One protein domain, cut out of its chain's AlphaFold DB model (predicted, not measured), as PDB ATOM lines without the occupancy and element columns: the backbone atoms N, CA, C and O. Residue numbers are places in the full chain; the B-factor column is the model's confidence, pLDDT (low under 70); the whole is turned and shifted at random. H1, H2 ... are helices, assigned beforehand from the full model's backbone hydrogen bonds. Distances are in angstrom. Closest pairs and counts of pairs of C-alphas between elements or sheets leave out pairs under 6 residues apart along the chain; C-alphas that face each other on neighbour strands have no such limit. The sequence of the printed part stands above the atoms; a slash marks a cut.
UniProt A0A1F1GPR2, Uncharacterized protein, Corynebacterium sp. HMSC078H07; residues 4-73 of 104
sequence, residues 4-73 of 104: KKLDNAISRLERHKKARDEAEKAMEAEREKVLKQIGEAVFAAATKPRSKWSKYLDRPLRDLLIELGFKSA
ATOM      1  N   LYS A   4     -61.458 -32.991 -25.885       74.81
ATOM      2  CA  LYS A   4     -61.196 -31.595 -25.482       74.81
ATOM      3  C   LYS A   4     -59.728 -31.159 -25.600       74.81
ATOM      4  O   LYS A   4     -59.459 -29.982 -25.827       74.81
ATOM      5  N   LYS A   5     -58.764 -32.073 -25.415       72.94
ATOM      6  CA  LYS A   5     -57.330 -31.764 -25.583       72.94
ATOM      7  C   LYS A   5     -56.957 -31.630 -27.061       72.94
ATOM      8  O   LYS A   5     -56.116 -30.797 -27.389       72.94
ATOM      9  N   LEU A   6     -57.602 -32.418 -27.924       77.75
ATOM     10  CA  LEU A   6     -57.434 -32.369 -29.374       77.75
ATOM     11  C   LEU A   6     -58.030 -31.068 -29.934       77.75
ATOM     12  O   LEU A   6     -57.332 -30.337 -30.628       77.75
ATOM     13  N   ASP A   7     -59.252 -30.714 -29.524       76.88
ATOM     14  CA  ASP A   7     -59.914 -29.464 -29.926       76.88
ATOM     15  C   ASP A   7     -59.101 -28.225 -29.517       76.88
ATOM     16  O   ASP A   7     -58.899 -27.301 -30.306       76.88
ATOM     17  N   ASN A   8     -58.545 -28.219 -28.299       80.12
ATOM     18  CA  ASN A   8     -57.704 -27.117 -27.825       80.12
ATOM     19  C   ASN A   8     -56.400 -26.982 -28.633       80.12
ATOM     20  O   ASN A   8     -55.954 -25.865 -28.907       80.12
ATOM     21  N   ALA A   9     -55.795 -28.110 -29.022       76.88
ATOM     22  CA  ALA A   9     -54.593 -28.126 -29.847       76.88
ATOM     23  C   ALA A   9     -54.874 -27.596 -31.263       76.88
ATOM     24  O   ALA A   9     -54.108 -26.769 -31.760       76.88
ATOM     25  N   ILE A  10     -56.002 -27.984 -31.867       83.00
ATOM     26  CA  ILE A  10     -56.436 -27.501 -33.188       83.00
ATOM     27  C   ILE A  10     -56.708 -25.991 -33.145       83.00
ATOM     28  O   ILE A  10     -56.120 -25.239 -33.922       83.00
ATOM     29  N   SER A  11     -57.476 -25.511 -32.161       80.75
ATOM     30  CA  SER A  11     -57.773 -24.077 -32.001       80.75
ATOM     31  C   SER A  11     -56.535 -23.203 -31.746       80.75
ATOM     32  O   SER A  11     -56.556 -21.997 -32.005       80.75
ATOM     33  N   ARG A  12     -55.460 -23.764 -31.177       73.06
ATOM     34  CA  ARG A  12     -54.171 -23.066 -31.021       73.06
ATOM     35  C   ARG A  12     -53.401 -23.015 -32.337       73.06
ATOM     36  O   ARG A  12     -52.827 -21.974 -32.654       73.06
ATOM     37  N   LEU A  13     -53.425 -24.101 -33.106       73.38
ATOM     38  CA  LEU A  13     -52.766 -24.184 -34.407       73.38
ATOM     39  C   LEU A  13     -53.384 -23.203 -35.413       73.38
ATOM     40  O   LEU A  13     -52.661 -22.497 -36.112       73.38
ATOM     41  N   GLU A  14     -54.714 -23.112 -35.443       81.88
ATOM     42  CA  GLU A  14     -55.448 -22.186 -36.314       81.88
ATOM     43  C   GLU A  14     -55.181 -20.723 -35.960       81.88
ATOM     44  O   GLU A  14     -54.931 -19.912 -36.850       81.88
ATOM     45  N   ARG A  15     -55.146 -20.381 -34.665       81.25
ATOM     46  CA  ARG A  15     -54.785 -19.027 -34.217       81.25
ATOM     47  C   ARG A  15     -53.367 -18.644 -34.618       81.25
ATOM     48  O   ARG A  15     -53.145 -17.520 -35.053       81.25
ATOM     49  N   HIS A  16     -52.421 -19.572 -34.499       72.12
ATOM     50  CA  HIS A  16     -51.039 -19.321 -34.897       72.12
ATOM     51  C   HIS A  16     -50.895 -19.158 -36.420       72.12
ATOM     52  O   HIS A  16     -50.150 -18.289 -36.867       72.12
ATOM     53  N   LYS A  17     -51.630 -19.945 -37.219       74.31
ATOM     54  CA  LYS A  17     -51.684 -19.777 -38.682       74.31
ATOM     55  C   LYS A  17     -52.276 -18.423 -39.068       74.31
ATOM     56  O   LYS A  17     -51.623 -17.661 -39.765       74.31
ATOM     57  N   LYS A  18     -53.439 -18.078 -38.512       78.56
ATOM     58  CA  LYS A  18     -54.108 -16.802 -38.781       78.56
ATOM     59  C   LYS A  18     -53.236 -15.595 -38.417       78.56
ATOM     60  O   LYS A  18     -53.144 -14.662 -39.202       78.56
ATOM     61  N   ALA A  19     -52.545 -15.639 -37.277       75.06
ATOM     62  CA  ALA A  19     -51.623 -14.575 -36.879       75.06
ATOM     63  C   ALA A  19     -50.430 -14.429 -37.843       75.06
ATOM     64  O   ALA A  19     -49.968 -13.315 -38.079       75.06
ATOM     65  N   ARG A  20     -49.937 -15.537 -38.418       73.25
ATOM     66  CA  ARG A  20     -48.899 -15.485 -39.455       73.25
ATOM     67  C   ARG A  20     -49.420 -14.908 -40.762       73.25
ATOM     68  O   ARG A  20     -48.779 -14.009 -41.289       73.25
ATOM     69  N   ASP A  21     -50.580 -15.362 -41.225       76.94
ATOM     70  CA  ASP A  21     -51.182 -14.869 -42.466       76.94
ATOM     71  C   ASP A  21     -51.518 -13.369 -42.372       76.94
ATOM     72  O   ASP A  21     -51.346 -12.618 -43.330       76.94
ATOM     73  N   GLU A  22     -51.981 -12.899 -41.210       77.69
ATOM     74  CA  GLU A  22     -52.247 -11.476 -40.962       77.69
ATOM     75  C   GLU A  22     -50.956 -10.647 -40.909       77.69
ATOM     76  O   GLU A  22     -50.909  -9.558 -41.482       77.69
ATOM     77  N   ALA A  23     -49.897 -11.167 -40.280       72.50
ATOM     78  CA  ALA A  23     -48.591 -10.514 -40.274       72.50
ATOM     79  C   ALA A  23     -47.985 -10.436 -41.685       72.50
ATOM     80  O   ALA A  23     -47.454  -9.397 -42.068       72.50
ATOM     81  N   GLU A  24     -48.106 -11.502 -42.474       80.25
ATOM     82  CA  GLU A  24     -47.633 -11.552 -43.858       80.25
ATOM     83  C   GLU A  24     -48.410 -10.579 -44.751       80.25
ATOM     84  O   GLU A  24     -47.807  -9.802 -45.489       80.25
ATOM     85  N   LYS A  25     -49.739 -10.509 -44.606       82.06
ATOM     86  CA  LYS A  25     -50.561  -9.506 -45.301       82.06
ATOM     87  C   LYS A  25     -50.188  -8.075 -44.929       82.06
ATOM     88  O   LYS A  25     -50.170  -7.214 -45.803       82.06
ATOM     89  N   ALA A  26     -49.894  -7.807 -43.658       77.81
ATOM     90  CA  ALA A  26     -49.455  -6.484 -43.229       77.81
ATOM     91  C   ALA A  26     -48.090  -6.115 -43.838       77.81
ATOM     92  O   ALA A  26     -47.894  -4.972 -44.252       77.81
ATOM     93  N   MET A  27     -47.171  -7.080 -43.944       81.69
ATOM     94  CA  MET A  27     -45.880  -6.880 -44.607       81.69
ATOM     95  C   MET A  27     -46.038  -6.637 -46.110       81.69
ATOM     96  O   MET A  27     -45.400  -5.726 -46.635       81.69
ATOM     97  N   GLU A  28     -46.894  -7.397 -46.797       83.50
ATOM     98  CA  GLU A  28     -47.132  -7.200 -48.231       83.50
ATOM     99  C   GLU A  28     -47.816  -5.856 -48.508       83.50
ATOM    100  O   GLU A  28     -47.418  -5.144 -49.425       83.50
ATOM    101  N   ALA A  29     -48.780  -5.451 -47.676       84.88
ATOM    102  CA  ALA A  29     -49.436  -4.151 -47.808       84.88
ATOM    103  C   ALA A  29     -48.450  -2.984 -47.624       84.88
ATOM    104  O   ALA A  29     -48.478  -2.011 -48.384       84.88
ATOM    105  N   GLU A  30     -47.545  -3.079 -46.645       83.56
ATOM    106  CA  GLU A  30     -46.496  -2.072 -46.472       83.56
ATOM    107  C   GLU A  30     -45.524  -2.092 -47.660       83.56
ATOM    108  O   GLU A  30     -45.181  -1.039 -48.196       83.56
ATOM    109  N   ARG A  31     -45.143  -3.278 -48.147       86.75
ATOM    110  CA  ARG A  31     -44.289  -3.435 -49.331       86.75
ATOM    111  C   ARG A  31     -44.905  -2.789 -50.573       86.75
ATOM    112  O   ARG A  31     -44.214  -2.048 -51.273       86.75
ATOM    113  N   GLU A  32     -46.181  -3.038 -50.847       92.00
ATOM    114  CA  GLU A  32     -46.899  -2.460 -51.986       92.00
ATOM    115  C   GLU A  32     -46.936  -0.930 -51.901       92.00
ATOM    116  O   GLU A  32     -46.638  -0.230 -52.875       92.00
ATOM    117  N   LYS A  33     -47.222  -0.394 -50.712       89.31
ATOM    118  CA  LYS A  33     -47.223   1.048 -50.458       89.31
ATOM    119  C   LYS A  33     -45.853   1.675 -50.721       89.31
ATOM    120  O   LYS A  33     -45.780   2.701 -51.402       89.31
ATOM    121  N   VAL A  34     -44.775   1.049 -50.244       89.69
ATOM    122  CA  VAL A  34     -43.400   1.500 -50.509       89.69
ATOM    123  C   VAL A  34     -43.101   1.504 -52.006       89.69
ATOM    124  O   VAL A  34     -42.614   2.505 -52.536       89.69
ATOM    125  N   LEU A  35     -43.423   0.412 -52.704       92.50
ATOM    126  CA  LEU A  35     -43.192   0.295 -54.145       92.50
ATOM    127  C   LEU A  35     -43.931   1.378 -54.927       92.50
ATOM    128  O   LEU A  35     -43.349   1.986 -55.826       92.50
ATOM    129  N   LYS A  36     -45.180   1.666 -54.554       94.38
ATOM    130  CA  LYS A  36     -45.971   2.726 -55.179       94.38
ATOM    131  C   LYS A  36     -45.333   4.101 -54.987       94.38
ATOM    132  O   LYS A  36     -45.158   4.825 -55.964       94.38
ATOM    133  N   GLN A  37     -44.932   4.448 -53.763       93.19
ATOM    134  CA  GLN A  37     -44.307   5.745 -53.470       93.19
ATOM    135  C   GLN A  37     -42.992   5.945 -54.233       93.19
ATOM    136  O   GLN A  37     -42.762   7.011 -54.809       93.19
ATOM    137  N   ILE A  38     -42.140   4.916 -54.271       94.50
ATOM    138  CA  ILE A  38     -40.882   4.961 -55.024       94.50
ATOM    139  C   ILE A  38     -41.170   5.064 -56.525       94.50
ATOM    140  O   ILE A  38     -40.585   5.910 -57.201       94.50
ATOM    141  N   GLY A  39     -42.090   4.247 -57.043       94.81
ATOM    142  CA  GLY A  39     -42.467   4.244 -58.455       94.81
ATOM    143  C   GLY A  39     -42.989   5.600 -58.928       94.81
ATOM    144  O   GLY A  39     -42.551   6.097 -59.963       94.81
ATOM    145  N   GLU A  40     -43.856   6.247 -58.147       95.25
ATOM    146  CA  GLU A  40     -44.365   7.591 -58.443       95.25
ATOM    147  C   GLU A  40     -43.248   8.643 -58.459       95.25
ATOM    148  O   GLU A  40     -43.211   9.493 -59.353       95.25
ATOM    149  N   ALA A  41     -42.315   8.580 -57.503       94.69
ATOM    150  CA  ALA A  41     -41.193   9.509 -57.439       94.69
ATOM    151  C   ALA A  41     -40.238   9.337 -58.631       94.69
ATOM    152  O   ALA A  41     -39.861  10.329 -59.255       94.69
ATOM    153  N   VAL A  42     -39.905   8.094 -58.995       94.62
ATOM    154  CA  VAL A  42     -39.060   7.777 -60.160       94.62
ATOM    155  C   VAL A  42     -39.750   8.186 -61.461       94.62
ATOM    156  O   VAL A  42     -39.143   8.850 -62.302       94.62
ATOM    157  N   PHE A  43     -41.039   7.874 -61.613       95.38
ATOM    158  CA  PHE A  43     -41.818   8.287 -62.777       95.38
ATOM    159  C   PHE A  43     -41.858   9.813 -62.915       95.38
ATOM    160  O   PHE A  43     -41.636  10.353 -64.002       95.38
ATOM    161  N   ALA A  44     -42.099  10.533 -61.816       95.50
ATOM    162  CA  ALA A  44     -42.101  11.990 -61.815       95.50
ATOM    163  C   ALA A  44     -40.712  12.574 -62.102       95.50
ATOM    164  O   ALA A  44     -40.626  13.600 -62.774       95.50
ATOM    165  N   ALA A  45     -39.640  11.942 -61.622       94.19
ATOM    166  CA  ALA A  45     -38.276  12.355 -61.926       94.19
ATOM    167  C   ALA A  45     -37.983  12.254 -63.432       94.19
ATOM    168  O   ALA A  45     -37.471  13.207 -64.010       94.19
ATOM    169  N   ALA A  46     -38.383  11.147 -64.067       93.56
ATOM    170  CA  ALA A  46     -38.132  10.885 -65.484       93.56
ATOM    171  C   ALA A  46     -39.009  11.710 -66.440       93.56
ATOM    172  O   ALA A  46     -38.566  12.081 -67.522       93.56
ATOM    173  N   THR A  47     -40.261  11.993 -66.067       95.56
ATOM    174  CA  THR A  47     -41.248  12.580 -66.996       95.56
ATOM    175  C   THR A  47     -41.543  14.056 -66.752       95.56
ATOM    176  O   THR A  47     -42.104  14.719 -67.624       95.56
ATOM    177  N   LYS A  48     -41.191  14.600 -65.580       94.44
ATOM    178  CA  LYS A  48     -41.535  15.976 -65.193       94.44
ATOM    179  C   LYS A  48     -40.268  16.755 -64.820       94.44
ATOM    180  O   LYS A  48     -39.928  16.826 -63.641       94.44
ATOM    181  N   PRO A  49     -39.612  17.438 -65.778       87.56
ATOM    182  CA  PRO A  49     -38.349  18.150 -65.535       87.56
ATOM    183  C   PRO A  49     -38.423  19.219 -64.432       87.56
ATOM    184  O   PRO A  49     -37.451  19.455 -63.722       87.56
ATOM    185  N   ARG A  50     -39.597  19.842 -64.250       92.62
ATOM    186  CA  ARG A  50     -39.854  20.875 -63.223       92.62
ATOM    187  C   ARG A  50     -40.286  20.304 -61.865       92.62
ATOM    188  O   ARG A  50     -40.568  21.064 -60.944       92.62
ATOM    189  N   SER A  51     -40.407  18.983 -61.748       93.31
ATOM    190  CA  SER A  51     -40.752  18.313 -60.496       93.31
ATOM    191  C   SER A  51     -39.607  18.420 -59.498       93.31
ATOM    192  O   SER A  51     -38.444  18.323 -59.878       93.31
ATOM    193  N   LYS A  52     -39.917  18.479 -58.199       93.31
ATOM    194  CA  LYS A  52     -38.892  18.359 -57.148       93.31
ATOM    195  C   LYS A  52     -38.108  17.041 -57.219       93.31
ATOM    196  O   LYS A  52     -37.039  16.940 -56.624       93.31
ATOM    197  N   TRP A  53     -38.663  16.040 -57.908       96.00
ATOM    198  CA  TRP A  53     -38.088  14.709 -58.049       96.00
ATOM    199  C   TRP A  53     -37.032  14.610 -59.160       96.00
ATOM    200  O   TRP A  53     -36.211  13.704 -59.102       96.00
ATOM    201  N   SER A  54     -36.991  15.539 -60.128       93.56
ATOM    202  CA  SER A  54     -36.061  15.463 -61.273       93.56
ATOM    203  C   SER A  54     -34.592  15.467 -60.849       93.56
ATOM    204  O   SER A  54     -33.783  14.739 -61.415       93.56
ATOM    205  N   LYS A  55     -34.264  16.179 -59.763       93.88
ATOM    206  CA  LYS A  55     -32.921  16.194 -59.155       93.88
ATOM    207  C   LYS A  55     -32.426  14.818 -58.692       93.88
ATOM    208  O   LYS A  55     -31.247  14.698 -58.381       93.88
ATOM    209  N   TYR A  56     -33.311  13.824 -58.559       94.25
ATOM    210  CA  TYR A  56     -32.958  12.471 -58.126       94.25
ATOM    211  C   TYR A  56     -32.583  11.529 -59.277       94.25
ATOM    212  O   TYR A  56     -32.177  10.407 -58.997       94.25
ATOM    213  N   LEU A  57     -32.658  11.971 -60.541       91.00
ATOM    214  CA  LEU A  57     -32.108  11.218 -61.677       91.00
ATOM    215  C   LEU A  57     -30.586  11.049 -61.566       91.00
ATOM    216  O   LEU A  57     -30.064   9.974 -61.838       91.00
ATOM    217  N   ASP A  58     -29.903  12.094 -61.099       92.25
ATOM    218  CA  ASP A  58     -28.443  12.137 -60.964       92.25
ATOM    219  C   ASP A  58     -27.963  11.910 -59.521       92.25
ATOM    220  O   ASP A  58     -26.791  12.123 -59.203       92.25
ATOM    221  N   ARG A  59     -28.860  11.512 -58.605       92.94
ATOM    222  CA  ARG A  59     -28.525  11.278 -57.191       92.94
ATOM    223  C   ARG A  59     -28.607   9.803 -56.816       92.94
ATOM    224  O   ARG A  59     -29.373   9.049 -57.415       92.94
ATOM    225  N   PRO A  60     -27.876   9.382 -55.771       91.81
ATOM    226  CA  PRO A  60     -27.995   8.036 -55.237       91.81
ATOM    227  C   PRO A  60     -29.434   7.706 -54.831       91.81
ATOM    228  O   PRO A  60     -30.104   8.508 -54.179       91.81
ATOM    229  N   LEU A  61     -29.864   6.467 -55.093       89.75
ATOM    230  CA  LEU A  61     -31.154   5.941 -54.624       89.75
ATOM    231  C   LEU A  61     -31.341   6.135 -53.108       89.75
ATOM    232  O   LEU A  61     -32.445   6.396 -52.646       89.75
ATOM    233  N   ARG A  62     -30.254   6.056 -52.331       90.69
ATOM    234  CA  ARG A  62     -30.262   6.324 -50.885       90.69
ATOM    235  C   ARG A  62     -30.864   7.691 -50.550       90.69
ATOM    236  O   ARG A  62     -31.652   7.772 -49.615       90.69
ATOM    237  N   ASP A  63     -30.514   8.733 -51.295       91.69
ATOM    238  CA  ASP A  63     -30.985  10.092 -51.025       91.69
ATOM    239  C   ASP A  63     -32.481  10.215 -51.323       91.69
ATOM    240  O   ASP A  63     -33.215  10.838 -50.560       91.69
ATOM    241  N   LEU A  64     -32.944   9.559 -52.394       92.75
ATOM    242  CA  LEU A  64     -34.367   9.463 -52.714       92.75
ATOM    243  C   LEU A  64     -35.138   8.751 -51.593       92.75
ATOM    244  O   LEU A  64     -36.196   9.216 -51.179       92.75
ATOM    245  N   LEU A  65     -34.600   7.644 -51.077       91.31
ATOM    246  CA  LEU A  65     -35.217   6.899 -49.980       91.31
ATOM    247  C   LEU A  65     -35.287   7.734 -48.693       91.31
ATOM    248  O   LEU A  65     -36.321   7.739 -48.028       91.31
ATOM    249  N   ILE A  66     -34.235   8.487 -48.369       91.62
ATOM    250  CA  ILE A  66     -34.232   9.398 -47.216       91.62
ATOM    251  C   ILE A  66     -35.283  10.505 -47.387       91.62
ATOM    252  O   ILE A  66     -36.037  10.770 -46.454       91.62
ATOM    253  N   GLU A  67     -35.380  11.119 -48.571       93.44
ATOM    254  CA  GLU A  67     -36.397  12.139 -48.884       93.44
ATOM    255  C   GLU A  67     -37.827  11.584 -48.784       93.44
ATOM    256  O   GLU A  67     -38.738  12.293 -48.361       93.44
ATOM    257  N   LEU A  68     -38.031  10.312 -49.137       91.12
ATOM    258  CA  LEU A  68     -39.307   9.610 -48.973       91.12
ATOM    259  C   LEU A  68     -39.589   9.188 -47.516       91.12
ATOM    260  O   LEU A  68     -40.652   8.640 -47.234       91.12
ATOM    261  N   GLY A  69     -38.675   9.465 -46.579       89.25
ATOM    262  CA  GLY A  69     -38.840   9.184 -45.152       89.25
ATOM    263  C   GLY A  69     -38.375   7.793 -44.717       89.25
ATOM    264  O   GLY A  69     -38.570   7.421 -43.555       89.25
ATOM    265  N   PHE A  70     -37.731   7.024 -45.599       87.25
ATOM    266  CA  PHE A  70     -37.147   5.738 -45.236       87.25
ATOM    267  C   PHE A  70     -35.871   5.955 -44.422       87.25
ATOM    268  O   PHE A  70     -34.868   6.485 -44.903       87.25
ATOM    269  N   LYS A  71     -35.890   5.509 -43.165       79.06
ATOM    270  CA  LYS A  71     -34.700   5.522 -42.312       79.06
ATOM    271  C   LYS A  71     -33.783   4.376 -42.728       79.06
ATOM    272  O   LYS A  71     -34.157   3.212 -42.617       79.06
ATOM    273  N   SER A  72     -32.566   4.688 -43.165       62.81
ATOM    274  CA  SER A  72     -31.535   3.661 -43.304       62.81
ATOM    275  C   SER A  72     -31.167   3.146 -41.916       62.81
ATOM    276  O   SER A  72     -30.802   3.948 -41.053       62.81
ATOM    277  N   ALA A  73     -31.232   1.829 -41.704       59.34
ATOM    278  CA  ALA A  73     -30.657   1.219 -40.512       59.34
ATOM    279  C   ALA A  73     -29.196   1.695 -40.357       59.34
ATOM    280  O   ALA A  73     -28.486   1.802 -41.368       59.34
TER     281      ALA A  73
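What this domain is: This is residues 4 to 73 of the 104 residues of an uncharacterized protein of Corynebacterium sp. HMSC078H07 (UniProt A0A1F1GPR2). One long helix, H1, makes the length of an extended rod, and past its last residue, Thr 47, a long loop, residues 48 to 60, folds back and brings the short helix H2 crosswise beside H1, near Ile 38, without clearly touching it. Residues 4 to 33 of H1 stick out as a bare arm. The printed part has 70 residues, with H1 then H2 and no named strand, and is all helix. It is extended, with a radius of gyration of the C-alphas of 20.6 A, and spans 68 by 24 by 12 A.

How they stand to each other: H1, residues 4 to 47, stands free over residues 4 to 33. A long link of 13 residues joins it to H2, residues 61 to 67. H1 and H2 are close but not clearly touching: their closest C-alphas, those of Ile 38 and Leu 65, are 7.8 A apart. Their lines are about perpendicular, at 82 degrees. In H1 and H2 every O i to N i+4 pair is within hydrogen-bond range.

Where its parts are: H1 runs 63.8 A from C-alpha 4 at (-61.196, -31.595, -25.482) to C-alpha 47 at (-41.248, 12.580, -66.996). H2 runs 9.9 A and ends at C-alpha 67 at (-36.397, 12.139, -48.884).

The domain as a whole: The C-alphas farthest apart, of Lys 4 and Arg 50, are 68.1 A apart. The printed part has no cut. Residues 72 to 73 have pLDDT under 70.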